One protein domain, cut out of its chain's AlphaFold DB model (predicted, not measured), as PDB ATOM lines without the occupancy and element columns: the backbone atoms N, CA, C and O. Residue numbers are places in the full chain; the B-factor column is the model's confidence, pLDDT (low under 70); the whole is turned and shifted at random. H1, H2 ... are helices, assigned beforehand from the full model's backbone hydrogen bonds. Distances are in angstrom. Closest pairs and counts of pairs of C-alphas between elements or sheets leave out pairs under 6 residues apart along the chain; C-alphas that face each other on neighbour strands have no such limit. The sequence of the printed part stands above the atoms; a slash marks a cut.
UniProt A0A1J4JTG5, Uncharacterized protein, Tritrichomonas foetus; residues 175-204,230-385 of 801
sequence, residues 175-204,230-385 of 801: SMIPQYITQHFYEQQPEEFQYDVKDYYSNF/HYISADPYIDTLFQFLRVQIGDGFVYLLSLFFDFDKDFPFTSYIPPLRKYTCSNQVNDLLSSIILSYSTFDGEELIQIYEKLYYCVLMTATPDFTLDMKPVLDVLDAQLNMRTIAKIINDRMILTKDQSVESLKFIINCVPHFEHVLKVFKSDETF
ATOM      1  N   SER A 175      24.914 121.638 130.655       95.31
ATOM      2  CA  SER A 175      24.537 120.865 131.843       95.31
ATOM      3  C   SER A 175      23.414 119.858 131.572       95.31
ATOM      4  O   SER A 175      23.290 118.890 132.318       95.31
ATOM      5  N   MET A 176      22.635 120.041 130.497       95.31
ATOM      6  CA  MET A 176      21.432 119.241 130.216       95.31
ATOM      7  C   MET A 176      21.570 118.347 128.973       95.31
ATOM      8  O   MET A 176      21.281 117.153 129.028       95.31
ATOM      9  N   ILE A 177      22.039 118.891 127.845       95.88
ATOM     10  CA  ILE A 177      22.064 118.177 126.554       95.88
ATOM     11  C   ILE A 177      22.968 116.934 126.568       95.88
ATOM     12  O   ILE A 177      22.522 115.889 126.093       95.88
ATOM     13  N   PRO A 178      24.206 116.969 127.103       95.38
ATOM     14  CA  PRO A 178      25.058 115.780 127.125       95.38
ATOM     15  C   PRO A 178      24.449 114.622 127.923       95.38
ATOM     16  O   PRO A 178      24.577 113.461 127.525       95.38
ATOM     17  N   GLN A 179      23.764 114.933 129.027       92.50
ATOM     18  CA  GLN A 179      23.054 113.939 129.825       92.50
ATOM     19  C   GLN A 179      21.908 113.318 129.020       92.50
ATOM     20  O   GLN A 179      21.835 112.092 128.946       92.50
ATOM     21  N   TYR A 180      21.094 114.149 128.364       92.19
ATOM     22  CA  TYR A 180      20.007 113.682 127.503       92.19
ATOM     23  C   TYR A 180      20.520 112.757 126.388       92.19
ATOM     24  O   TYR A 180      20.021 111.647 126.219       92.19
ATOM     25  N   ILE A 181      21.585 113.159 125.678       91.31
ATOM     26  CA  ILE A 181      22.192 112.322 124.632       91.31
ATOM     27  C   ILE A 181      22.665 110.994 125.227       91.31
ATOM     28  O   ILE A 181      22.386 109.950 124.659       91.31
ATOM     29  N   THR A 182      23.345 111.006 126.375       89.75
ATOM     30  CA  THR A 182      23.857 109.777 127.006       89.75
ATOM     31  C   THR A 182      22.735 108.800 127.361       89.75
ATOM     32  O   THR A 182      22.902 107.596 127.182       89.75
ATOM     33  N   GLN A 183      21.597 109.306 127.845       86.56
ATOM     34  CA  GLN A 183      20.445 108.489 128.235       86.56
ATOM     35  C   GLN A 183      19.727 107.859 127.033       86.56
ATOM     36  O   GLN A 183      19.225 106.747 127.164       86.56
ATOM     37  N   HIS A 184      19.718 108.535 125.880       84.44
ATOM     38  CA  HIS A 184      18.930 108.130 124.709       84.44
ATOM     39  C   HIS A 184      19.761 107.703 123.484       84.44
ATOM     40  O   HIS A 184      19.193 107.353 122.456       84.44
ATOM     41  N   PHE A 185      21.100 107.716 123.556       82.25
ATOM     42  CA  PHE A 185      21.983 107.526 122.391       82.25
ATOM     43  C   PHE A 185      21.706 106.240 121.596       82.25
ATOM     44  O   PHE A 185      21.749 106.250 120.365       82.25
ATOM     45  N   TYR A 186      21.459 105.128 122.292       70.31
ATOM     46  CA  TYR A 186      21.153 103.849 121.664       70.31
ATOM     47  C   TYR A 186      19.927 103.220 122.313       70.31
ATOM     48  O   TYR A 186      19.992 102.638 123.394       70.31
ATOM     49  N   GLU A 187      18.811 103.308 121.607       61.03
ATOM     50  CA  GLU A 187      17.640 102.474 121.834       61.03
ATOM     51  C   GLU A 187      17.654 101.405 120.729       61.03
ATOM     52  O   GLU A 187      17.881 101.731 119.557       61.03
ATOM     53  N   GLN A 188      17.527 100.120 121.103       47.81
ATOM     54  CA  GLN A 188      17.568  98.984 120.160       47.81
ATOM     55  C   GLN A 188      16.640  99.242 118.967       47.81
ATOM     56  O   GLN A 188      15.678  99.971 119.116       47.81
ATOM     57  N   GLN A 189      16.889  98.653 117.796       46.47
ATOM     58  CA  GLN A 189      16.000  98.744 116.626       46.47
ATOM     59  C   GLN A 189      15.599  97.323 116.158       46.47
ATOM     60  O   GLN A 189      16.486  96.473 116.114       46.47
ATOM     61  N   PRO A 190      14.321  96.974 115.856       36.03
ATOM     62  CA  PRO A 190      13.969  95.718 115.242       36.03
ATOM     63  C   PRO A 190      14.243  95.825 113.740       36.03
ATOM     64  O   PRO A 190      13.605  96.580 113.017       36.03
ATOM     65  N   GLU A 191      15.148  94.957 113.311       38.00
ATOM     66  CA  GLU A 191      15.413  94.528 111.936       38.00
ATOM     67  C   GLU A 191      16.277  95.416 111.022       38.00
ATOM     68  O   GLU A 191      16.304  96.643 111.060       38.00
ATOM     69  N   GLU A 192      17.045  94.679 110.212       39.41
ATOM     70  CA  GLU A 192      18.166  95.081 109.371       39.41
ATOM     71  C   GLU A 192      17.735  95.964 108.192       39.41
ATOM     72  O   GLU A 192      16.960  95.545 107.329       39.41
ATOM     73  N   PHE A 193      18.339  97.147 108.081       37.41
ATOM     74  CA  PHE A 193      18.386  97.879 106.819       37.41
ATOM     75  C   PHE A 193      19.601  97.416 106.008       37.41
ATOM     76  O   PHE A 193      20.748  97.605 106.412       37.41
ATOM     77  N   GLN A 194      19.361  96.823 104.835       38.16
ATOM     78  CA  GLN A 194      20.401  96.701 103.816       38.16
ATOM     79  C   GLN A 194      20.562  98.053 103.123       38.16
ATOM     80  O   GLN A 194      19.746  98.437 102.292       38.16
ATOM     81  N   TYR A 195      21.630  98.755 103.481       40.59
ATOM     82  CA  TYR A 195      22.085  99.967 102.813       40.59
ATOM     83  C   TYR A 195      22.450  99.666 101.348       40.59
ATOM     84  O   TYR A 195      23.454  98.994 101.086       40.59
ATOM     85  N   ASP A 196      21.658 100.164 100.391       41.22
ATOM     86  CA  ASP A 196      22.082 100.242  98.991       41.22
ATOM     87  C   ASP A 196      22.732 101.606  98.746       41.22
ATOM     88  O   ASP A 196      22.077 102.641  98.649       41.22
ATOM     89  N   VAL A 197      24.062 101.591  98.622       38.97
ATOM     90  CA  VAL A 197      24.899 102.760  98.298       38.97
ATOM     91  C   VAL A 197      24.378 103.494  97.054       38.97
ATOM     92  O   VAL A 197      24.648 104.684  96.903       38.97
ATOM     93  N   LYS A 198      23.642 102.802  96.170       38.94
ATOM     94  CA  LYS A 198      23.158 103.360  94.910       38.94
ATOM     95  C   LYS A 198      21.961 104.302  95.014       38.94
ATOM     96  O   LYS A 198      21.806 105.131  94.122       38.94
ATOM     97  N   ASP A 199      21.149 104.210  96.063       37.84
ATOM     98  CA  ASP A 199      19.961 105.072  96.206       37.84
ATOM     99  C   ASP A 199      20.308 106.449  96.792       37.84
ATOM    100  O   ASP A 199      19.588 107.423  96.592       37.84
ATOM    101  N   TYR A 200      21.478 106.556  97.423       36.53
ATOM    102  CA  TYR A 200      22.040 107.796  97.949       36.53
ATOM    103  C   TYR A 200      23.295 108.178  97.151       36.53
ATOM    104  O   TYR A 200      24.345 108.480  97.723       36.53
ATOM    105  N   TYR A 201      23.249 108.160  95.819       34.16
ATOM    106  CA  TYR A 201      24.262 108.885  95.050       34.16
ATOM    107  C   TYR A 201      24.007 110.375  95.225       34.16
ATOM    108  O   TYR A 201      23.092 110.921  94.628       34.16
ATOM    109  N   SER A 202      24.784 110.908  96.172       42.81
ATOM    110  CA  SER A 202      25.042 112.280  96.589       42.81
ATOM    111  C   SER A 202      23.899 113.275  96.399       42.81
ATOM    112  O   SER A 202      23.392 113.502  95.313       42.81
ATOM    113  N   ASN A 203      23.535 113.981  97.466       44.22
ATOM    114  CA  ASN A 203      22.507 115.008  97.370       44.22
ATOM    115  C   ASN A 203      22.821 116.038  96.270       44.22
ATOM    116  O   ASN A 203      21.893 116.636  95.748       44.22
ATOM    117  N   PHE A 204      24.100 116.232  95.896       48.88
ATOM    118  CA  PHE A 204      24.600 117.096  94.807       48.88
ATOM    119  C   PHE A 204      24.726 116.421  93.430       48.88
ATOM    120  O   PHE A 204      25.165 117.090  92.492       48.88
ATOM    121  N   HIS A 230       6.834 110.567 116.402       64.19
ATOM    122  CA  HIS A 230       6.512 111.543 117.448       64.19
ATOM    123  C   HIS A 230       7.061 112.938 117.119       64.19
ATOM    124  O   HIS A 230       6.402 113.952 117.379       64.19
ATOM    125  N   TYR A 231       8.242 112.993 116.493       74.94
ATOM    126  CA  TYR A 231       8.931 114.245 116.209       74.94
ATOM    127  C   TYR A 231       8.532 114.900 114.883       74.94
ATOM    128  O   TYR A 231       8.791 116.091 114.718       74.94
ATOM    129  N   ILE A 232       7.783 114.204 114.015       78.81
ATOM    130  CA  ILE A 232       7.318 114.719 112.708       78.81
ATOM    131  C   ILE A 232       6.612 116.073 112.848       78.81
ATOM    132  O   ILE A 232       6.707 116.969 112.008       78.81
ATOM    133  N   SER A 233       5.868 116.261 113.943       84.56
ATOM    134  CA  SER A 233       5.158 117.521 114.180       84.56
ATOM    135  C   SER A 233       6.086 118.730 114.404       84.56
ATOM    136  O   SER A 233       5.627 119.870 114.263       84.56
ATOM    137  N   ALA A 234       7.371 118.503 114.703       85.56
ATOM    138  CA  ALA A 234       8.401 119.523 114.873       85.56
ATOM    139  C   ALA A 234       9.307 119.743 113.660       85.56
ATOM    140  O   ALA A 234       9.979 120.774 113.653       85.56
ATOM    141  N   ASP A 235       9.268 118.906 112.614       83.81
ATOM    142  CA  ASP A 235      10.014 119.090 111.350       83.81
ATOM    143  C   ASP A 235      10.118 120.546 110.875       83.81
ATOM    144  O   ASP A 235      11.206 121.000 110.510       83.81
ATOM    145  N   PRO A 236       9.037 121.353 110.926       84.75
ATOM    146  CA  PRO A 236       9.093 122.728 110.450       84.75
ATOM    147  C   PRO A 236       9.985 123.668 111.299       84.75
ATOM    148  O   PRO A 236      10.281 124.779 110.847       84.75
ATOM    149  N   TYR A 237      10.366 123.278 112.515       89.00
ATOM    150  CA  TYR A 237      11.054 124.102 113.519       89.00
ATOM    151  C   TYR A 237      12.474 123.625 113.836       89.00
ATOM    152  O   TYR A 237      13.254 124.391 114.398       89.00
ATOM    153  N   ILE A 238      12.834 122.400 113.452       89.00
ATOM    154  CA  ILE A 238      14.115 121.794 113.824       89.00
ATOM    155  C   ILE A 238      15.310 122.586 113.290       89.00
ATOM    156  O   ILE A 238      16.241 122.840 114.044       89.00
ATOM    157  N   ASP A 239      15.261 123.092 112.057       90.62
ATOM    158  CA  ASP A 239      16.360 123.922 111.540       90.62
ATOM    159  C   ASP A 239      16.571 125.186 112.401       90.62
ATOM    160  O   ASP A 239      17.698 125.653 112.577       90.62
ATOM    161  N   THR A 240      15.496 125.727 112.991       93.50
ATOM    162  CA  THR A 240      15.574 126.876 113.915       93.50
ATOM    163  C   THR A 240      16.202 126.473 115.249       93.50
ATOM    164  O   THR A 240      17.061 127.195 115.760       93.50
ATOM    165  N   LEU A 241      15.852 125.293 115.773       94.38
ATOM    166  CA  LEU A 241      16.533 124.697 116.924       94.38
ATOM    167  C   LEU A 241      18.023 124.503 116.635       94.38
ATOM    168  O   LEU A 241      18.857 124.882 117.450       94.38
ATOM    169  N   PHE A 242      18.374 123.952 115.475       93.25
ATOM    170  CA  PHE A 242      19.762 123.718 115.092       93.25
ATOM    171  C   PHE A 242      20.545 125.011 114.964       93.25
ATOM    172  O   PHE A 242      21.688 125.050 115.401       93.25
ATOM    173  N   GLN A 243      19.956 126.084 114.435       94.69
ATOM    174  CA  GLN A 243      20.601 127.394 114.459       94.69
ATOM    175  C   GLN A 243      20.853 127.868 115.895       94.69
ATOM    176  O   GLN A 243      21.979 128.249 116.210       94.69
ATOM    177  N   PHE A 244      19.829 127.831 116.754       95.69
ATOM    178  CA  PHE A 244      19.946 128.214 118.162       95.69
ATOM    179  C   PHE A 244      21.078 127.436 118.849       95.69
ATOM    180  O   PHE A 244      22.013 128.030 119.381       95.69
ATOM    181  N   LEU A 245      21.060 126.108 118.755       95.56
ATOM    182  CA  LEU A 245      22.071 125.248 119.360       95.56
ATOM    183  C   LEU A 245      23.451 125.427 118.721       95.56
ATOM    184  O   LEU A 245      24.447 125.441 119.435       95.56
ATOM    185  N   ARG A 246      23.546 125.623 117.403       93.81
ATOM    186  CA  ARG A 246      24.824 125.869 116.715       93.81
ATOM    187  C   ARG A 246      25.512 127.108 117.263       93.81
ATOM    188  O   ARG A 246      26.712 127.064 117.518       93.81
ATOM    189  N   VAL A 247      24.749 128.183 117.461       94.19
ATOM    190  CA  VAL A 247      25.267 129.433 118.026       94.19
ATOM    191  C   VAL A 247      25.748 129.224 119.459       94.19
ATOM    192  O   VAL A 247      26.805 129.740 119.804       94.19
ATOM    193  N   GLN A 248      25.016 128.463 120.281       95.56
ATOM    194  CA  GLN A 248      25.359 128.302 121.697       95.56
ATOM    195  C   GLN A 248      26.420 127.224 121.955       95.56
ATOM    196  O   GLN A 248      27.394 127.496 122.647       95.56
ATOM    197  N   ILE A 249      26.258 126.010 121.427       95.25
ATOM    198  CA  ILE A 249      27.056 124.814 121.770       95.25
ATOM    199  C   ILE A 249      27.786 124.177 120.572       95.25
ATOM    200  O   ILE A 249      28.583 123.257 120.747       95.25
ATOM    201  N   GLY A 250      27.592 124.688 119.354       93.62
ATOM    202  CA  GLY A 250      28.389 124.321 118.180       93.62
ATOM    203  C   GLY A 250      27.924 123.083 117.402       93.62
ATOM    204  O   GLY A 250      27.009 122.357 117.785       93.62
ATOM    205  N   ASP A 251      28.592 122.857 116.267       91.94
ATOM    206  CA  ASP A 251      28.175 121.917 115.218       91.94
ATOM    207  C   ASP A 251      28.146 120.443 115.655       91.94
ATOM    208  O   ASP A 251      27.281 119.692 115.207       91.94
ATOM    209  N   GLY A 252      29.046 120.026 116.553       93.44
ATOM    210  CA  GLY A 252      29.111 118.635 117.013       93.44
ATOM    211  C   GLY A 252      27.867 118.192 117.786       93.44
ATOM    212  O   GLY A 252      27.304 117.143 117.488       93.44
ATOM    213  N   PHE A 253      27.383 119.011 118.726       94.56
ATOM    214  CA  PHE A 253      26.146 118.712 119.456       94.56
ATOM    215  C   PHE A 253      24.908 118.794 118.566       94.56
ATOM    216  O   PHE A 253      23.995 117.991 118.735       94.56
ATOM    217  N   VAL A 254      24.882 119.724 117.606       93.31
ATOM    218  CA  VAL A 254      23.789 119.812 116.627       93.31
ATOM    219  C   VAL A 254      23.693 118.526 115.814       93.31
ATOM    220  O   VAL A 254      22.601 117.987 115.675       93.31
ATOM    221  N   TYR A 255      24.823 117.996 115.334       92.50
ATOM    222  CA  TYR A 255      24.836 116.711 114.640       92.50
ATOM    223  C   TYR A 255      24.345 115.570 115.545       92.50
ATOM    224  O   TYR A 255      23.437 114.844 115.153       92.50
ATOM    225  N   LEU A 256      24.864 115.439 116.773       91.69
ATOM    226  CA  LEU A 256      24.433 114.369 117.686       91.69
ATOM    227  C   LEU A 256      22.939 114.450 118.022       91.69
ATOM    228  O   LEU A 256      22.271 113.424 118.070       91.69
ATOM    229  N   LEU A 257      22.400 115.657 118.210       90.06
ATOM    230  CA  LEU A 257      20.969 115.841 118.438       90.06
ATOM    231  C   LEU A 257      20.131 115.599 117.181       90.06
ATOM    232  O   LEU A 257      18.982 115.178 117.286       90.06
ATOM    233  N   SER A 258      20.688 115.832 115.990       87.31
ATOM    234  CA  SER A 258      19.982 115.566 114.734       87.31
ATOM    235  C   SER A 258      19.627 114.091 114.543       87.31
ATOM    236  O   SER A 258      18.639 113.795 113.876       87.31
ATOM    237  N   LEU A 259      20.359 113.183 115.200       83.44
ATOM    238  CA  LEU A 259      20.094 111.742 115.184       83.44
ATOM    239  C   LEU A 259      18.746 111.367 115.823       83.44
ATOM    240  O   LEU A 259      18.188 110.337 115.469       83.44
ATOM    241  N   PHE A 260      18.202 112.195 116.725       81.38
ATOM    242  CA  PHE A 260      16.898 111.939 117.361       81.38
ATOM    243  C   PHE A 260      15.702 112.342 116.492       81.38
ATOM    244  O   PHE A 260      14.572 111.976 116.804       81.38
ATOM    245  N   PHE A 261      15.931 113.114 115.427       77.00
ATOM    246  CA  PHE A 261      14.870 113.620 114.557       77.00
ATOM    247  C   PHE A 261      14.684 112.796 113.267       77.00
ATOM    248  O   PHE A 261      13.660 112.956 112.617       77.00
ATOM    249  N   ASP A 262      15.641 111.923 112.924       63.75
ATOM    250  CA  ASP A 262      15.610 110.957 111.805       63.75
ATOM    251  C   ASP A 262      15.083 111.524 110.469       63.75
ATOM    252  O   ASP A 262      14.046 111.124 109.932       63.75
ATOM    253  N   PHE A 263      15.814 112.502 109.929       55.50
ATOM    254  CA  PHE A 263      15.596 112.998 108.572       55.50
ATOM    255  C   PHE A 263      16.172 112.003 107.567       55.50
ATOM    256  O   PHE A 263      17.365 112.052 107.286       55.50
ATOM    257  N   ASP A 264      15.292 111.153 107.040       50.78
ATOM    258  CA  ASP A 264      15.572 110.054 106.112       50.78
ATOM    259  C   ASP A 264      16.352 108.898 106.760       50.78
ATOM    260  O   ASP A 264      17.349 109.083 107.444       50.78
ATOM    261  N   LYS A 265      15.867 107.672 106.542       50.25
ATOM    262  CA  LYS A 265      16.202 106.441 107.291       50.25
ATOM    263  C   LYS A 265      17.666 105.965 107.177       50.25
ATOM    264  O   LYS A 265      17.978 104.844 107.583       50.25
ATOM    265  N   ASP A 266      18.558 106.780 106.624       60.56
ATOM    266  CA  ASP A 266      19.910 106.417 106.212       60.56
ATOM    267  C   ASP A 266      20.961 107.027 107.149       60.56
ATOM    268  O   ASP A 266      21.804 107.842 106.764       60.56
ATOM    269  N   PHE A 267      20.957 106.583 108.407       68.00
ATOM    270  CA  PHE A 267      22.100 106.788 109.298       68.00
ATOM    271  C   PHE A 267      23.409 106.368 108.588       68.00
ATOM    272  O   PHE A 267      23.452 105.287 107.993       68.00
ATOM    273  N   PRO A 268      24.508 107.150 108.656       72.81
ATOM    274  CA  PRO A 268      24.780 108.294 109.540       72.81
ATOM    275  C   PRO A 268      24.459 109.676 108.951       72.81
ATOM    276  O   PRO A 268      24.946 110.689 109.454       72.81
ATOM    277  N   PHE A 269      23.699 109.753 107.868       73.50
ATOM    278  CA  PHE A 269      23.466 111.012 107.183       73.50
ATOM    279  C   PHE A 269      22.134 111.605 107.608       73.50
ATOM    280  O   PHE A 269      21.076 111.076 107.297       73.50
ATOM    281  N   THR A 270      22.201 112.716 108.331       73.56
ATOM    282  CA  THR A 270      21.017 113.495 108.686       73.56
ATOM    283  C   THR A 270      20.888 114.701 107.756       73.56
ATOM    284  O   THR A 270      21.766 114.990 106.940       73.56
ATOM    285  N   SER A 271      19.827 115.487 107.941       69.75
ATOM    286  CA  SER A 271      19.656 116.795 107.295       69.75
ATOM    287  C   SER A 271      20.772 117.804 107.612       69.75
ATOM    288  O   SER A 271      20.823 118.875 107.000       69.75
ATOM    289  N   TYR A 272      21.670 117.485 108.553       82.88
ATOM    290  CA  TYR A 272      22.780 118.330 108.948       82.88
ATOM    291  C   TYR A 272      24.132 117.615 108.856       82.88
ATOM    292  O   TYR A 272      24.454 116.742 109.659       82.88
ATOM    293  N   ILE A 273      24.982 118.070 107.932       86.81
ATOM    294  CA  ILE A 273      26.364 117.600 107.792       86.81
ATOM    295  C   ILE A 273      27.321 118.721 108.225       86.81
ATOM    296  O   ILE A 273      27.389 119.759 107.556       86.81
ATOM    297  N   PRO A 274      28.070 118.556 109.329       90.25
ATOM    298  CA  PRO A 274      28.977 119.588 109.816       90.25
ATOM    299  C   PRO A 274      30.241 119.696 108.937       90.25
ATOM    300  O   PRO A 274      30.886 118.683 108.648       90.25
ATOM    301  N   PRO A 275      30.676 120.909 108.551       89.94
ATOM    302  CA  PRO A 275      31.902 121.091 107.773       89.94
ATOM    303  C   PRO A 275      33.173 120.686 108.552       89.94
ATOM    304  O   PRO A 275      33.168 120.511 109.775       89.94
ATOM    305  N   LEU A 276      34.297 120.560 107.845       90.44
ATOM    306  CA  LEU A 276      35.636 120.290 108.387       90.44
ATOM    307  C   LEU A 276      36.247 121.551 109.006       90.44
ATOM    308  O   LEU A 276      37.243 122.080 108.526       90.44
ATOM    309  N   ARG A 277      35.635 122.067 110.074       86.38
ATOM    310  CA  ARG A 277      36.141 123.232 110.814       86.38
ATOM    311  C   ARG A 277      36.034 123.024 112.319       86.38
ATOM    312  O   ARG A 277      35.259 122.203 112.799       86.38
ATOM    313  N   LYS A 278      36.810 123.802 113.070       87.25
ATOM    314  CA  LYS A 278      36.702 123.869 114.531       87.25
ATOM    315  C   LYS A 278      35.398 124.565 114.944       87.25
ATOM    316  O   LYS A 278      34.995 125.535 114.304       87.25
ATOM    317  N   TYR A 279      34.787 124.103 116.033       87.94
ATOM    318  CA  TYR A 279      33.600 124.700 116.652       87.94
ATOM    319  C   TYR A 279      33.765 124.809 118.180       87.94
ATOM    320  O   TYR A 279      34.643 124.169 118.759       87.94
ATOM    321  N   THR A 280      32.939 125.645 118.822       85.00
ATOM    322  CA  THR A 280      33.115 126.148 120.202       85.00
ATOM    323  C   THR A 280      33.307 125.060 121.263       85.00
ATOM    324  O   THR A 280      34.207 125.180 122.090       85.00
ATOM    325  N   CYS A 281      32.504 123.991 121.230       92.44
ATOM    326  CA  CYS A 281      32.490 122.950 122.268       92.44
ATOM    327  C   CYS A 281      33.052 121.595 121.795       92.44
ATOM    328  O   CYS A 281      32.545 120.541 122.180       92.44
ATOM    329  N   SER A 282      34.090 121.599 120.950       91.25
ATOM    330  CA  SER A 282      34.733 120.371 120.443       91.25
ATOM    331  C   SER A 282      35.205 119.425 121.555       91.25
ATOM    332  O   SER A 282      34.982 118.219 121.471       91.25
ATOM    333  N   ASN A 283      35.788 119.961 122.630       91.94
ATOM    334  CA  ASN A 283      36.264 119.157 123.760       91.94
ATOM    335  C   ASN A 283      35.118 118.459 124.505       91.94
ATOM    336  O   ASN A 283      35.208 117.271 124.784       91.94
ATOM    337  N   GLN A 284      34.016 119.166 124.767       94.75
ATOM    338  CA  GLN A 284      32.850 118.600 125.450       94.75
ATOM    339  C   GLN A 284      32.178 117.501 124.618       94.75
ATOM    340  O   GLN A 284      31.673 116.529 125.175       94.75
ATOM    341  N   VAL A 285      32.201 117.618 123.284       95.06
ATOM    342  CA  VAL A 285      31.750 116.544 122.385       95.06
ATOM    343  C   VAL A 285      32.657 115.315 122.508       95.06
ATOM    344  O   VAL A 285      32.147 114.199 122.602       95.06
ATOM    345  N   ASN A 286      33.982 115.493 122.573       92.75
ATOM    346  CA  ASN A 286      34.913 114.379 122.800       92.75
ATOM    347  C   ASN A 286      34.672 113.702 124.160       92.75
ATOM    348  O   ASN A 286      34.671 112.471 124.238       92.75
ATOM    349  N   ASP A 287      34.448 114.485 125.218       93.50
ATOM    350  CA  ASP A 287      34.177 113.974 126.566       93.50
ATOM    351  C   ASP A 287      32.874 113.156 126.601       93.50
ATOM    352  O   ASP A 287      32.843 112.055 127.157       93.50
ATOM    353  N   LEU A 288      31.819 113.647 125.941       94.94
ATOM    354  CA  LEU A 288      30.552 112.930 125.793       94.94
ATOM    355  C   LEU A 288      30.741 111.600 125.053       94.94
ATOM    356  O   LEU A 288      30.347 110.555 125.564       94.94
ATOM    357  N   LEU A 289      31.373 111.616 123.876       94.31
ATOM    358  CA  LEU A 289      31.606 110.401 123.089       94.31
ATOM    359  C   LEU A 289      32.473 109.387 123.853       94.31
ATOM    360  O   LEU A 289      32.181 108.193 123.825       94.31
ATOM    361  N   SER A 290      33.475 109.857 124.607       92.81
ATOM    362  CA  SER A 290      34.279 109.016 125.509       92.81
ATOM    363  C   SER A 290      33.409 108.327 126.561       92.81
ATOM    364  O   SER A 290      33.517 107.117 126.766       92.81
ATOM    365  N   SER A 291      32.537 109.092 127.224       92.31
ATOM    366  CA  SER A 291      31.613 108.579 128.239       92.31
ATOM    367  C   SER A 291      30.671 107.526 127.655       92.31
ATOM    368  O   SER A 291      30.476 106.468 128.255       92.31
ATOM    369  N   ILE A 292      30.138 107.778 126.457       92.06
ATOM    370  CA  ILE A 292      29.241 106.849 125.772       92.06
ATOM    371  C   ILE A 292      29.972 105.544 125.418       92.06
ATOM    372  O   ILE A 292      29.476 104.470 125.759       92.06
ATOM    373  N   ILE A 293      31.172 105.611 124.829       91.50
ATOM    374  CA  ILE A 293      31.987 104.419 124.524       91.50
ATOM    375  C   ILE A 293      32.205 103.572 125.786       91.50
ATOM    376  O   ILE A 293      32.005 102.359 125.767       91.50
ATOM    377  N   LEU A 294      32.561 104.203 126.909       90.25
ATOM    378  CA  LEU A 294      32.754 103.492 128.174       90.25
ATOM    379  C   LEU A 294      31.456 102.850 128.685       90.25
ATOM    380  O   LEU A 294      31.500 101.721 129.176       90.25
ATOM    381  N   SER A 295      30.313 103.530 128.545       89.31
ATOM    382  CA  SER A 295      29.014 103.032 129.021       89.31
ATOM    383  C   SER A 295      28.559 101.762 128.295       89.31
ATOM    384  O   SER A 295      27.974 100.882 128.923       89.31
ATOM    385  N   TYR A 296      28.909 101.623 127.012       88.12
ATOM    386  CA  TYR A 296      28.561 100.453 126.202       88.12
ATOM    387  C   TYR A 296      29.649  99.369 126.165       88.12
ATOM    388  O   TYR A 296      29.407  98.284 125.644       88.12
ATOM    389  N   SER A 297      30.814  99.589 126.785       85.69
ATOM    390  CA  SER A 297      31.927  98.620 126.779       85.69
ATOM    391  C   SER A 297      31.626  97.262 127.422       85.69
ATOM    392  O   SER A 297      32.403  96.320 127.263       85.69
ATOM    393  N   THR A 298      30.521  97.149 128.161       84.38
ATOM    394  CA  THR A 298      30.079  95.902 128.793       84.38
ATOM    395  C   THR A 298      29.206  95.027 127.898       84.38
ATOM    396  O   THR A 298      28.944  93.887 128.275       84.38
ATOM    397  N   PHE A 299      28.720  95.548 126.768       84.12
ATOM    398  CA  PHE A 299      27.940  94.775 125.800       84.12
ATOM    399  C   PHE A 299      28.856  93.806 125.038       84.12
ATOM    400  O   PHE A 299      30.065  94.025 124.952       84.12
ATOM    401  N   ASP A 300      28.306  92.726 124.486       82.00
ATOM    402  CA  ASP A 300      29.052  91.742 123.701       82.00
ATOM    403  C   ASP A 300      28.324  91.342 122.405       82.00
ATOM    404  O   ASP A 300      27.147  91.628 122.192       82.00
ATOM    405  N   GLY A 301      29.062  90.717 121.484       85.12
ATOM    406  CA  GLY A 301      28.505  90.191 120.236       85.12
ATOM    407  C   GLY A 301      28.048  91.261 119.236       85.12
ATOM    408  O   GLY A 301      28.721  92.269 119.032       85.12
ATOM    409  N   GLU A 302      26.927  90.995 118.562       83.81
ATOM    410  CA  GLU A 302      26.397  91.816 117.460       83.81
ATOM    411  C   GLU A 302      25.874  93.182 117.923       83.81
ATOM    412  O   GLU A 302      26.005  94.166 117.199       83.81
ATOM    413  N   GLU A 303      25.338  93.274 119.142       83.44
ATOM    414  CA  GLU A 303      24.816  94.531 119.685       83.44
ATOM    415  C   GLU A 303      25.941  95.551 119.910       83.44
ATOM    416  O   GLU A 303      25.825  96.707 119.502       83.44
ATOM    417  N   LEU A 304      27.075  95.107 120.469       87.50
ATOM    418  CA  LEU A 304      28.256  95.958 120.637       87.50
ATOM    419  C   LEU A 304      28.764  96.487 119.289       87.50
ATOM    420  O   LEU A 304      29.100  97.664 119.180       87.50
ATOM    421  N   ILE A 305      28.791  95.629 118.265       87.88
ATOM    422  CA  ILE A 305      29.203  95.991 116.903       87.88
ATOM    423  C   ILE A 305      28.311  97.102 116.341       87.88
ATOM    424  O   ILE A 305      28.831  98.114 115.880       87.88
ATOM    425  N   GLN A 306      26.986  96.949 116.420       84.06
ATOM    426  CA  GLN A 306      26.040  97.936 115.889       84.06
ATOM    427  C   GLN A 306      26.179  99.295 116.590       84.06
ATOM    428  O   GLN A 306      26.213 100.337 115.934       84.06
ATOM    429  N   ILE A 307      26.308  99.300 117.921       86.81
ATOM    430  CA  ILE A 307      26.498 100.529 118.705       86.81
ATOM    431  C   ILE A 307      27.815 101.208 118.324       86.81
ATOM    432  O   ILE A 307      27.862 102.419 118.104       86.81
ATOM    433  N   TYR A 308      28.896 100.432 118.255       91.31
ATOM    434  CA  TYR A 308      30.221 100.963 117.972       91.31
ATOM    435  C   TYR A 308      30.338 101.462 116.537       91.31
ATOM    436  O   TYR A 308      30.975 102.491 116.327       91.31
ATOM    437  N   GLU A 309      29.690 100.814 115.566       89.00
ATOM    438  CA  GLU A 309      29.606 101.325 114.197       89.00
ATOM    439  C   GLU A 309      28.920 102.698 114.172       89.00
ATOM    440  O   GLU A 309      29.456 103.650 113.597       89.00
ATOM    441  N   LYS A 310      27.786 102.844 114.877       88.00
ATOM    442  CA  LYS A 310      27.111 104.142 115.003       88.00
ATOM    443  C   LYS A 310      28.008 105.196 115.648       88.00
ATOM    444  O   LYS A 310      28.139 106.305 115.123       88.00
ATOM    445  N   LEU A 311      28.670 104.859 116.753       90.50
ATOM    446  CA  LEU A 311      29.614 105.762 117.418       90.50
ATOM    447  C   LEU A 311      30.768 106.161 116.505       90.50
ATOM    448  O   LEU A 311      31.155 107.327 116.489       90.50
ATOM    449  N   TYR A 312      31.288 105.219 115.724       93.12
ATOM    450  CA  TYR A 312      32.380 105.463 114.800       93.12
ATOM    451  C   TYR A 312      31.994 106.481 113.721       93.12
ATOM    452  O   TYR A 312      32.724 107.449 113.502       93.12
ATOM    453  N   TYR A 313      30.825 106.340 113.090       92.12
ATOM    454  CA  TYR A 313      30.370 107.338 112.116       92.12
ATOM    455  C   TYR A 313      30.034 108.685 112.767       92.12
ATOM    456  O   TYR A 313      30.341 109.724 112.183       92.12
ATOM    457  N   CYS A 314      29.501 108.697 113.995       92.00
ATOM    458  CA  CYS A 314      29.307 109.944 114.740       92.00
ATOM    459  C   CYS A 314      30.632 110.662 114.988       92.00
ATOM    460  O   CYS A 314      30.733 111.856 114.723       92.00
ATOM    461  N   VAL A 315      31.661 109.925 115.415       92.62
ATOM    462  CA  VAL A 315      33.025 110.440 115.556       92.62
ATOM    463  C   VAL A 315      33.512 111.031 114.236       92.62
ATOM    464  O   VAL A 315      33.988 112.163 114.222       92.62
ATOM    465  N   LEU A 316      33.375 110.315 113.118       93.19
ATOM    466  CA  LEU A 316      33.818 110.823 111.819       93.19
ATOM    467  C   LEU A 316      33.071 112.086 111.386       93.19
ATOM    468  O   LEU A 316      33.676 112.943 110.743       93.19
ATOM    469  N   MET A 317      31.796 112.231 111.740       92.81
ATOM    470  CA  MET A 317      31.007 113.429 111.452       92.81
ATOM    471  C   MET A 317      31.389 114.600 112.359       92.81
ATOM    472  O   MET A 317      31.523 115.723 111.883       92.81
ATOM    473  N   THR A 318      31.642 114.372 113.646       92.69
ATOM    474  CA  THR A 318      31.921 115.457 114.597       92.69
ATOM    475  C   THR A 318      33.402 115.779 114.762       92.69
ATOM    476  O   THR A 318      33.719 116.805 115.364       92.69
ATOM    477  N   ALA A 319      34.318 114.955 114.249       91.00
ATOM    478  CA  ALA A 319      35.749 115.144 114.449       91.00
ATOM    479  C   ALA A 319      36.223 116.525 113.956       91.00
ATOM    480  O   ALA A 319      35.763 117.040 112.928       91.00
ATOM    481  N   THR A 320      37.171 117.096 114.703       89.88
ATOM    482  CA  THR A 320      37.821 118.393 114.452       89.88
ATOM    483  C   THR A 320      39.325 118.291 114.737       89.88
ATOM    484  O   THR A 320      39.769 117.280 115.283       89.88
ATOM    485  N   PRO A 321      40.137 119.328 114.455       84.50
ATOM    486  CA  PRO A 321      41.555 119.312 114.816       84.50
ATOM    487  C   PRO A 321      41.846 119.159 116.322       84.50
ATOM    488  O   PRO A 321      42.938 118.721 116.670       84.50
ATOM    489  N   ASP A 322      40.896 119.485 117.211       82.56
ATOM    490  CA  ASP A 322      41.037 119.291 118.668       82.56
ATOM    491  C   ASP A 322      40.586 117.892 119.131       82.56
ATOM    492  O   ASP A 322      40.356 117.664 120.316       82.56
ATOM    493  N   PHE A 323      40.378 116.956 118.210       80.06
ATOM    494  CA  PHE A 323      39.917 115.615 118.541       80.06
ATOM    495  C   PHE A 323      40.970 114.836 119.348       80.06
ATOM    496  O   PHE A 323      42.096 114.634 118.890       80.06
ATOM    497  N   THR A 324      40.601 114.394 120.555       81.00
ATOM    498  CA  THR A 324      41.499 113.735 121.529       81.00
ATOM    499  C   THR A 324      41.011 112.360 122.000       81.00
ATOM    500  O   THR A 324      41.585 111.793 122.929       81.00
ATOM    501  N   LEU A 325      39.963 111.815 121.377       85.44
ATOM    502  CA  LEU A 325      39.339 110.551 121.773       85.44
ATOM    503  C   LEU A 325      40.246 109.344 121.475       85.44
ATOM    504  O   LEU A 325      40.798 109.227 120.378       85.44
ATOM    505  N   ASP A 326      40.358 108.411 122.426       86.19
ATOM    506  CA  ASP A 326      41.010 107.118 122.186       86.19
ATOM    507  C   ASP A 326      40.073 106.196 121.397       86.19
ATOM    508  O   ASP A 326      39.119 105.639 121.938       86.19
ATOM    509  N   MET A 327      40.356 106.034 120.104       89.31
ATOM    510  CA  MET A 327      39.563 105.198 119.199       89.31
ATOM    511  C   MET A 327      39.866 103.706 119.316       89.31
ATOM    512  O   MET A 327      39.143 102.893 118.739       89.31
ATOM    513  N   LYS A 328      40.907 103.313 120.058       88.75
ATOM    514  CA  LYS A 328      41.326 101.915 120.145       88.75
ATOM    515  C   LYS A 328      40.209 100.957 120.596       88.75
ATOM    516  O   LYS A 328      40.042  99.942 119.926       88.75
ATOM    517  N   PRO A 329      39.409 101.248 121.645       89.06
ATOM    518  CA  PRO A 329      38.347 100.339 122.086       89.06
ATOM    519  C   PRO A 329      37.289 100.074 121.010       89.06
ATOM    520  O   PRO A 329      36.745  98.977 120.945       89.06
ATOM    521  N   VAL A 330      37.010 101.074 120.171       91.19
ATOM    522  CA  VAL A 330      36.041 100.978 119.074       91.19
ATOM    523  C   VAL A 330      36.644 100.195 117.907       91.19
ATOM    524  O   VAL A 330      36.034  99.257 117.398       91.19
ATOM    525  N   LEU A 331      37.872 100.536 117.510       90.94
ATOM    526  CA  LEU A 331      38.549  99.906 116.375       90.94
ATOM    527  C   LEU A 331      38.903  98.436 116.632       90.94
ATOM    528  O   LEU A 331      38.769  97.631 115.716       90.94
ATOM    529  N   ASP A 332      39.269  98.061 117.862       89.69
ATOM    530  CA  ASP A 332      39.546  96.662 118.234       89.69
ATOM    531  C   ASP A 332      38.324  95.742 117.989       89.69
ATOM    532  O   ASP A 332      38.492  94.541 117.770       89.69
ATOM    533  N   VAL A 333      37.102  96.296 117.998       90.50
ATOM    534  CA  VAL A 333      35.852  95.580 117.686       90.50
ATOM    535  C   VAL A 333      35.516  95.650 116.191       90.50
ATOM    536  O   VAL A 333      35.104  94.646 115.615       90.50
ATOM    537  N   LEU A 334      35.688  96.817 115.560       90.06
ATOM    538  CA  LEU A 334      35.153  97.097 114.222       90.06
ATOM    539  C   LEU A 334      36.099  96.849 113.045       90.06
ATOM    540  O   LEU A 334      35.607  96.821 111.922       90.06
ATOM    541  N   ASP A 335      37.417  96.725 113.237       76.94
ATOM    542  CA  ASP A 335      38.421  96.870 112.158       76.94
ATOM    543  C   ASP A 335      38.084  96.108 110.852       76.94
ATOM    544  O   ASP A 335      38.203  96.646 109.753       76.94
ATOM    545  N   ALA A 336      37.560  94.881 110.949       76.75
ATOM    546  CA  ALA A 336      37.198  94.058 109.788       76.75
ATOM    547  C   ALA A 336      35.799  94.331 109.181       76.75
ATOM    548  O   ALA A 336      35.470  93.752 108.145       76.75
ATOM    549  N   GLN A 337      34.968  95.158 109.817       81.38
ATOM    550  CA  GLN A 337      33.560  95.411 109.470       81.38
ATOM    551  C   GLN A 337      33.291  96.837 108.966       81.38
ATOM    552  O   GLN A 337      32.191  97.118 108.497       81.38
ATOM    553  N   LEU A 338      34.283  97.729 109.016       87.81
ATOM    554  CA  LEU A 338      34.126  99.122 108.594       87.81
ATOM    555  C   LEU A 338      33.735  99.260 107.113       87.81
ATOM    556  O   LEU A 338      34.432  98.784 106.209       87.81
ATOM    557  N   ASN A 339      32.656 100.001 106.853       89.88
ATOM    558  CA  ASN A 339      32.198 100.288 105.499       89.88
ATOM    559  C   ASN A 339      32.973 101.467 104.885       89.88
ATOM    560  O   ASN A 339      32.632 102.638 105.059       89.88
ATOM    561  N   MET A 340      34.001 101.145 104.099       91.25
ATOM    562  CA  MET A 340      34.856 102.140 103.439       91.25
ATOM    563  C   MET A 340      34.091 103.083 102.501       91.25
ATOM    564  O   MET A 340      34.527 104.218 102.309       91.25
ATOM    565  N   ARG A 341      32.949 102.655 101.938       90.00
ATOM    566  CA  ARG A 341      32.107 103.509 101.085       90.00
ATOM    567  C   ARG A 341      31.416 104.588 101.904       90.00
ATOM    568  O   ARG A 341      31.486 105.757 101.542       90.00
ATOM    569  N   THR A 342      30.809 104.208 103.026       89.19
ATOM    570  CA  THR A 342      30.172 105.150 103.956       89.19
ATOM    571  C   THR A 342      31.190 106.150 104.499       89.19
ATOM    572  O   THR A 342      30.933 107.350 104.485       89.19
ATOM    573  N   ILE A 343      32.386 105.683 104.877       92.69
ATOM    574  CA  ILE A 343      33.480 106.548 105.344       92.69
ATOM    575  C   ILE A 343      33.895 107.557 104.264       92.69
ATOM    576  O   ILE A 343      33.978 108.753 104.539       92.69
ATOM    577  N   ALA A 344      34.135 107.100 103.030       92.12
ATOM    578  CA  ALA A 344      34.515 107.976 101.920       92.12
ATOM    579  C   ALA A 344      33.446 109.046 101.644       92.12
ATOM    580  O   ALA A 344      33.776 110.212 101.430       92.12
ATOM    581  N   LYS A 345      32.171 108.661 101.725       89.56
ATOM    582  CA  LYS A 345      31.028 109.548 101.519       89.56
ATOM    583  C   LYS A 345      30.901 110.613 102.617       89.56
ATOM    584  O   LYS A 345      30.789 111.788 102.290       89.56
ATOM    585  N   ILE A 346      31.043 110.233 103.896       91.81
ATOM    586  CA  ILE A 346      31.128 111.183 105.026       91.81
ATOM    587  C   ILE A 346      32.213 112.231 104.756       91.81
ATOM    588  O   ILE A 346      31.987 113.429 104.906       91.81
ATOM    589  N   ILE A 347      33.398 111.789 104.333       93.31
ATOM    590  CA  ILE A 347      34.523 112.688 104.066       93.31
ATOM    591  C   ILE A 347      34.208 113.628 102.896       93.31
ATOM    592  O   ILE A 347      34.437 114.832 103.017       93.31
ATOM    593  N   ASN A 348      33.664 113.104 101.792       92.38
ATOM    594  CA  ASN A 348      33.284 113.894 100.619       92.38
ATOM    595  C   ASN A 348      32.243 114.972 100.958       92.38
ATOM    596  O   ASN A 348      32.478 116.149 100.668       92.38
ATOM    597  N   ASP A 349      31.147 114.603 101.625       88.81
ATOM    598  CA  ASP A 349      30.060 115.530 101.958       88.81
ATOM    599  C   ASP A 349      30.558 116.664 102.868       88.81
ATOM    600  O   ASP A 349      30.276 117.844 102.634       88.81
ATOM    601  N   ARG A 350      31.394 116.338 103.864       92.69
ATOM    602  CA  ARG A 350      32.017 117.355 104.723       92.69
ATOM    603  C   ARG A 350      32.985 118.250 103.938       92.69
ATOM    604  O   ARG A 350      32.979 119.465 104.145       92.69
ATOM    605  N   MET A 351      33.795 117.703 103.026       93.31
ATOM    606  CA  MET A 351      34.715 118.487 102.180       93.31
ATOM    607  C   MET A 351      33.978 119.473 101.260       93.31
ATOM    608  O   MET A 351      34.403 120.626 101.139       93.31
ATOM    609  N   ILE A 352      32.866 119.049 100.650       91.94
ATOM    610  CA  ILE A 352      32.018 119.868  99.764       91.94
ATOM    611  C   ILE A 352      31.508 121.123 100.481       91.94
ATOM    612  O   ILE A 352      31.500 122.216  99.904       91.94
ATOM    613  N   LEU A 353      31.114 120.978 101.748       91.00
ATOM    614  CA  LEU A 353      30.583 122.056 102.586       91.00
ATOM    615  C   LEU A 353      31.674 122.904 103.258       91.00
ATOM    616  O   LEU A 353      31.372 123.904 103.913       91.00
ATOM    617  N   THR A 354      32.949 122.543 103.099       91.94
ATOM    618  CA  THR A 354      34.063 123.235 103.749       91.94
ATOM    619  C   THR A 354      34.707 124.250 102.811       91.94
ATOM    620  O   THR A 354      35.120 123.926 101.703       91.94
ATOM    621  N   LYS A 355      34.829 125.496 103.281       89.00
ATOM    622  CA  LYS A 355      35.466 126.588 102.530       89.00
ATOM    623  C   LYS A 355      36.997 126.589 102.631       89.00
ATOM    624  O   LYS A 355      37.656 126.891 101.642       89.00
ATOM    625  N   ASP A 356      37.547 126.301 103.812       88.31
ATOM    626  CA  ASP A 356      38.996 126.275 104.056       88.31
ATOM    627  C   ASP A 356      39.584 124.886 103.767       88.31
ATOM    628  O   ASP A 356      39.131 123.892 104.324       88.31
ATOM    629  N   GLN A 357      40.600 124.822 102.908       89.62
ATOM    630  CA  GLN A 357      41.203 123.578 102.406       89.62
ATOM    631  C   GLN A 357      42.548 123.283 103.084       89.62
ATOM    632  O   GLN A 357      43.497 122.810 102.452       89.62
ATOM    633  N   SER A 358      42.658 123.614 104.370       87.12
ATOM    634  CA  SER A 358      43.895 123.472 105.132       87.12
ATOM    635  C   SER A 358      44.231 122.011 105.436       87.12
ATOM    636  O   SER A 358      43.365 121.162 105.656       87.12
ATOM    637  N   VAL A 359      45.529 121.721 105.499       86.56
ATOM    638  CA  VAL A 359      46.065 120.399 105.852       86.56
ATOM    639  C   VAL A 359      45.576 119.968 107.239       86.56
ATOM    640  O   VAL A 359      45.241 118.805 107.472       86.56
ATOM    641  N   GLU A 360      45.501 120.918 108.166       84.12
ATOM    642  CA  GLU A 360      45.002 120.735 109.529       84.12
ATOM    643  C   GLU A 360      43.552 120.245 109.535       84.12
ATOM    644  O   GLU A 360      43.214 119.404 110.366       84.12
ATOM    645  N   SER A 361      42.732 120.695 108.580       83.25
ATOM    646  CA  SER A 361      41.323 120.305 108.448       83.25
ATOM    647  C   SER A 361      41.126 118.850 108.005       83.25
ATOM    648  O   SER A 361      40.031 118.314 108.147       83.25
ATOM    649  N   LEU A 362      42.173 118.192 107.495       87.62
ATOM    650  CA  LEU A 362      42.097 116.818 106.993       87.62
ATOM    651  C   LEU A 362      42.893 115.813 107.835       87.62
ATOM    652  O   LEU A 362      42.469 114.667 107.997       87.62
ATOM    653  N   LYS A 363      44.032 116.240 108.401       87.12
ATOM    654  CA  LYS A 363      44.934 115.390 109.201       87.12
ATOM    655  C   LYS A 363      44.200 114.593 110.277       87.12
ATOM    656  O   LYS A 363      44.468 113.406 110.442       87.12
ATOM    657  N   PHE A 364      43.285 115.228 111.009       85.38
ATOM    658  CA  PHE A 364      42.583 114.559 112.103       85.38
ATOM    659  C   PHE A 364      41.652 113.448 111.599       85.38
ATOM    660  O   PHE A 364      41.614 112.391 112.221       85.38
ATOM    661  N   ILE A 365      40.970 113.624 110.458       87.75
ATOM    662  CA  ILE A 365      40.104 112.572 109.903       87.75
ATOM    663  C   ILE A 365      40.938 111.388 109.449       87.75
ATOM    664  O   ILE A 365      40.613 110.254 109.785       87.75
ATOM    665  N   ILE A 366      42.026 111.649 108.725       87.00
ATOM    666  CA  ILE A 366      42.915 110.588 108.244       87.00
ATOM    667  C   ILE A 366      43.435 109.758 109.424       87.00
ATOM    668  O   ILE A 366      43.472 108.536 109.340       87.00
ATOM    669  N   ASN A 367      43.754 110.399 110.553       84.81
ATOM    670  CA  ASN A 367      44.182 109.703 111.768       84.81
ATOM    671  C   ASN A 367      43.067 108.883 112.447       84.81
ATOM    672  O   ASN A 367      43.374 107.928 113.156       84.81
ATOM    673  N   CYS A 368      41.794 109.243 112.256       86.81
ATOM    674  CA  CYS A 368      40.643 108.522 112.816       86.81
ATOM    675  C   CYS A 368      40.209 107.317 111.965       86.81
ATOM    676  O   CYS A 368      39.367 106.526 112.396       86.81
ATOM    677  N   VAL A 369      40.747 107.174 110.754       90.56
ATOM    678  CA  VAL A 369      40.367 106.119 109.814       90.56
ATOM    679  C   VAL A 369      41.498 105.094 109.703       90.56
ATOM    680  O   VAL A 369      42.550 105.409 109.137       90.56
ATOM    681  N   PRO A 370      41.318 103.859 110.213       88.31
ATOM    682  CA  PRO A 370      42.303 102.807 109.998       88.31
ATOM    683  C   PRO A 370      42.367 102.469 108.506       88.31
ATOM    684  O   PRO A 370      41.365 102.541 107.796       88.31
ATOM    685  N   HIS A 371      43.549 102.082 108.025       87.94
ATOM    686  CA  HIS A 371      43.723 101.633 106.640       87.94
ATOM    687  C   HIS A 371      43.184 102.623 105.589       87.94
ATOM    688  O   HIS A 371      42.518 102.230 104.626       87.94
ATOM    689  N   PHE A 372      43.462 103.924 105.759       91.12
ATOM    690  CA  PHE A 372      42.963 105.002 104.893       91.12
ATOM    691  C   PHE A 372      43.245 104.787 103.389       91.12
ATOM    692  O   PHE A 372      42.526 105.296 102.529       91.12
ATOM    693  N   GLU A 373      44.237 103.968 103.029       90.38
ATOM    694  CA  GLU A 373      44.471 103.521 101.655       90.38
ATOM    695  C   GLU A 373      43.255 102.838 101.003       90.38
ATOM    696  O   GLU A 373      43.115 102.874  99.781       90.38
ATOM    697  N   HIS A 374      42.370 102.216 101.784       91.75
ATOM    698  CA  HIS A 374      41.133 101.619 101.286       91.75
ATOM    699  C   HIS A 374      40.096 102.677 100.922       91.75
ATOM    700  O   HIS A 374      39.469 102.558  99.872       91.75
ATOM    701  N   VAL A 375      39.997 103.752 101.702       92.62
ATOM    702  CA  VAL A 375      39.174 104.922 101.367       92.62
ATOM    703  C   VAL A 375      39.677 105.580 100.079       92.62
ATOM    704  O   VAL A 375      38.891 105.871  99.180       92.62
ATOM    705  N   LEU A 376      40.999 105.706  99.909       91.69
ATOM    706  CA  LEU A 376      41.594 106.206  98.662       91.69
ATOM    707  C   LEU A 376      41.260 105.342  97.436       91.69
ATOM    708  O   LEU A 376      41.161 105.875  96.334       91.69
ATOM    709  N   LYS A 377      41.084 104.022  97.594       91.69
ATOM    710  CA  LYS A 377      40.620 103.154  96.495       91.69
ATOM    711  C   LYS A 377      39.166 103.445  96.128       91.69
ATOM    712  O   LYS A 377      38.853 103.437  94.943       91.69
ATOM    713  N   VAL A 378      38.305 103.731  97.109       92.31
ATOM    714  CA  VAL A 378      36.904 104.108  96.855       92.31
ATOM    715  C   VAL A 378      36.841 105.432  96.091       92.31
ATOM    716  O   VAL A 378      36.161 105.505  95.076       92.31
ATOM    717  N   PHE A 379      37.633 106.434  96.477       91.50
ATOM    718  CA  PHE A 379      37.698 107.719  95.764       91.50
ATOM    719  C   PHE A 379      38.226 107.642  94.323       91.50
ATOM    720  O   PHE A 379      38.045 108.579  93.547       91.50
ATOM    721  N   LYS A 380      38.912 106.554  93.963       89.56
ATOM    722  CA  LYS A 380      39.354 106.282  92.588       89.56
ATOM    723  C   LYS A 380      38.301 105.552  91.752       89.56
ATOM    724  O   LYS A 380      38.457 105.463  90.542       89.56
ATOM    725  N   SER A 381      37.260 105.019  92.390       86.38
ATOM    726  CA  SER A 381      36.125 104.378  91.723       86.38
ATOM    727  C   SER A 381      35.013 105.385  91.426       86.38
ATOM    728  O   SER A 381      34.976 106.449  92.034       86.38
ATOM    729  N   ASP A 382      34.056 105.019  90.573       78.06
ATOM    730  CA  ASP A 382      32.919 105.880  90.207       78.06
ATOM    731  C   ASP A 382      31.851 106.018  91.329       78.06
ATOM    732  O   ASP A 382      30.730 106.440  91.073       78.06
ATOM    733  N   GLU A 383      32.143 105.612  92.573       77.12
ATOM    734  CA  GLU A 383      31.160 105.604  93.672       77.12
ATOM    735  C   GLU A 383      31.094 106.918  94.462       77.12
ATOM    736  O   GLU A 383      30.055 107.275  95.008       77.12
ATOM    737  N   THR A 384      32.222 107.611  94.586       86.94
ATOM    738  CA  THR A 384      32.357 108.904  95.267       86.94
ATOM    739  C   THR A 384      33.662 109.548  94.812       86.94
ATOM    740  O   THR A 384      34.490 108.889  94.182       86.94
ATOM    741  N   PHE A 385      33.882 110.819  95.128       92.31
ATOM    742  CA  PHE A 385      35.029 111.570  94.626       92.31
ATOM    743  C   PHE A 385      35.657 112.455  95.702       92.31
ATOM    744  O   PHE A 385      35.143 112.582  96.812       92.31
TER     745      PHE A 385
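This is residues 175 to 204 and 230 to 385 of the 801 residues of an uncharacterized protein of Tritrichomonas foetus (UniProt A0A1J4JTG5). A rounded body of helices has H5 running through its middle, with H4 and H7 on different sides of it, and on one side of this body the kinked H2, the longest helix by residues with 20, makes a hairpin with H3. H1 packs on H4, H6 on H5 and H9 crosses H7, while H8 is near H5 and H7. The 186 printed residues, all helix by class, hold nine named helices, H1 to H9 in chain order, and no named strand; the whole is compact, with a radius of gyration of the C-alphas of 16.0 A and spans of 42 by 41 by 33 A.

H2, residues 230 to 249, is 24.8 A long, begins at C-alpha (6.512, 111.543, 117.448) and has a kink of 77 degrees near residue 237. H1 is residues 175 to 184, H3 251 to 258, H4 282 to 296 at 21.6 A, H5 301 to 318 at 26.1 A, H6 328 to 334, H7 340 to 352, H8 360 to 368 and H9 372 to 379, ending at C-alpha (37.698, 107.719, 95.764).

H2, with residues 242 to 246 alone, touches H3, C-alphas 242 and 254 being closest at 5.8 A. H5, the hub, touches H3, H4, H6 and H7; with H4 it forms a hairpin at a shallow tilt of 2 degrees, C-alphas 296 and 304 closest at 7.2 A. H7 and H9 are about perpendicular at 73 degrees. Every O i to N i+4 pair is within hydrogen-bond range in H3, H4, H5, H7 and H9, against 5 of 6 in H1, 10 of 16 in H2, 2 of 3 in H6 and 3 of 5 in H8.

C-alphas 175 and 382 are farthest apart, 45.0 A. Residues 205 to 229 are not printed, with 29.5 A across the cut. The link H3 to H4 is long. Confidence is under 70 at residues 187 to 204, 230, 262 to 267 and 271.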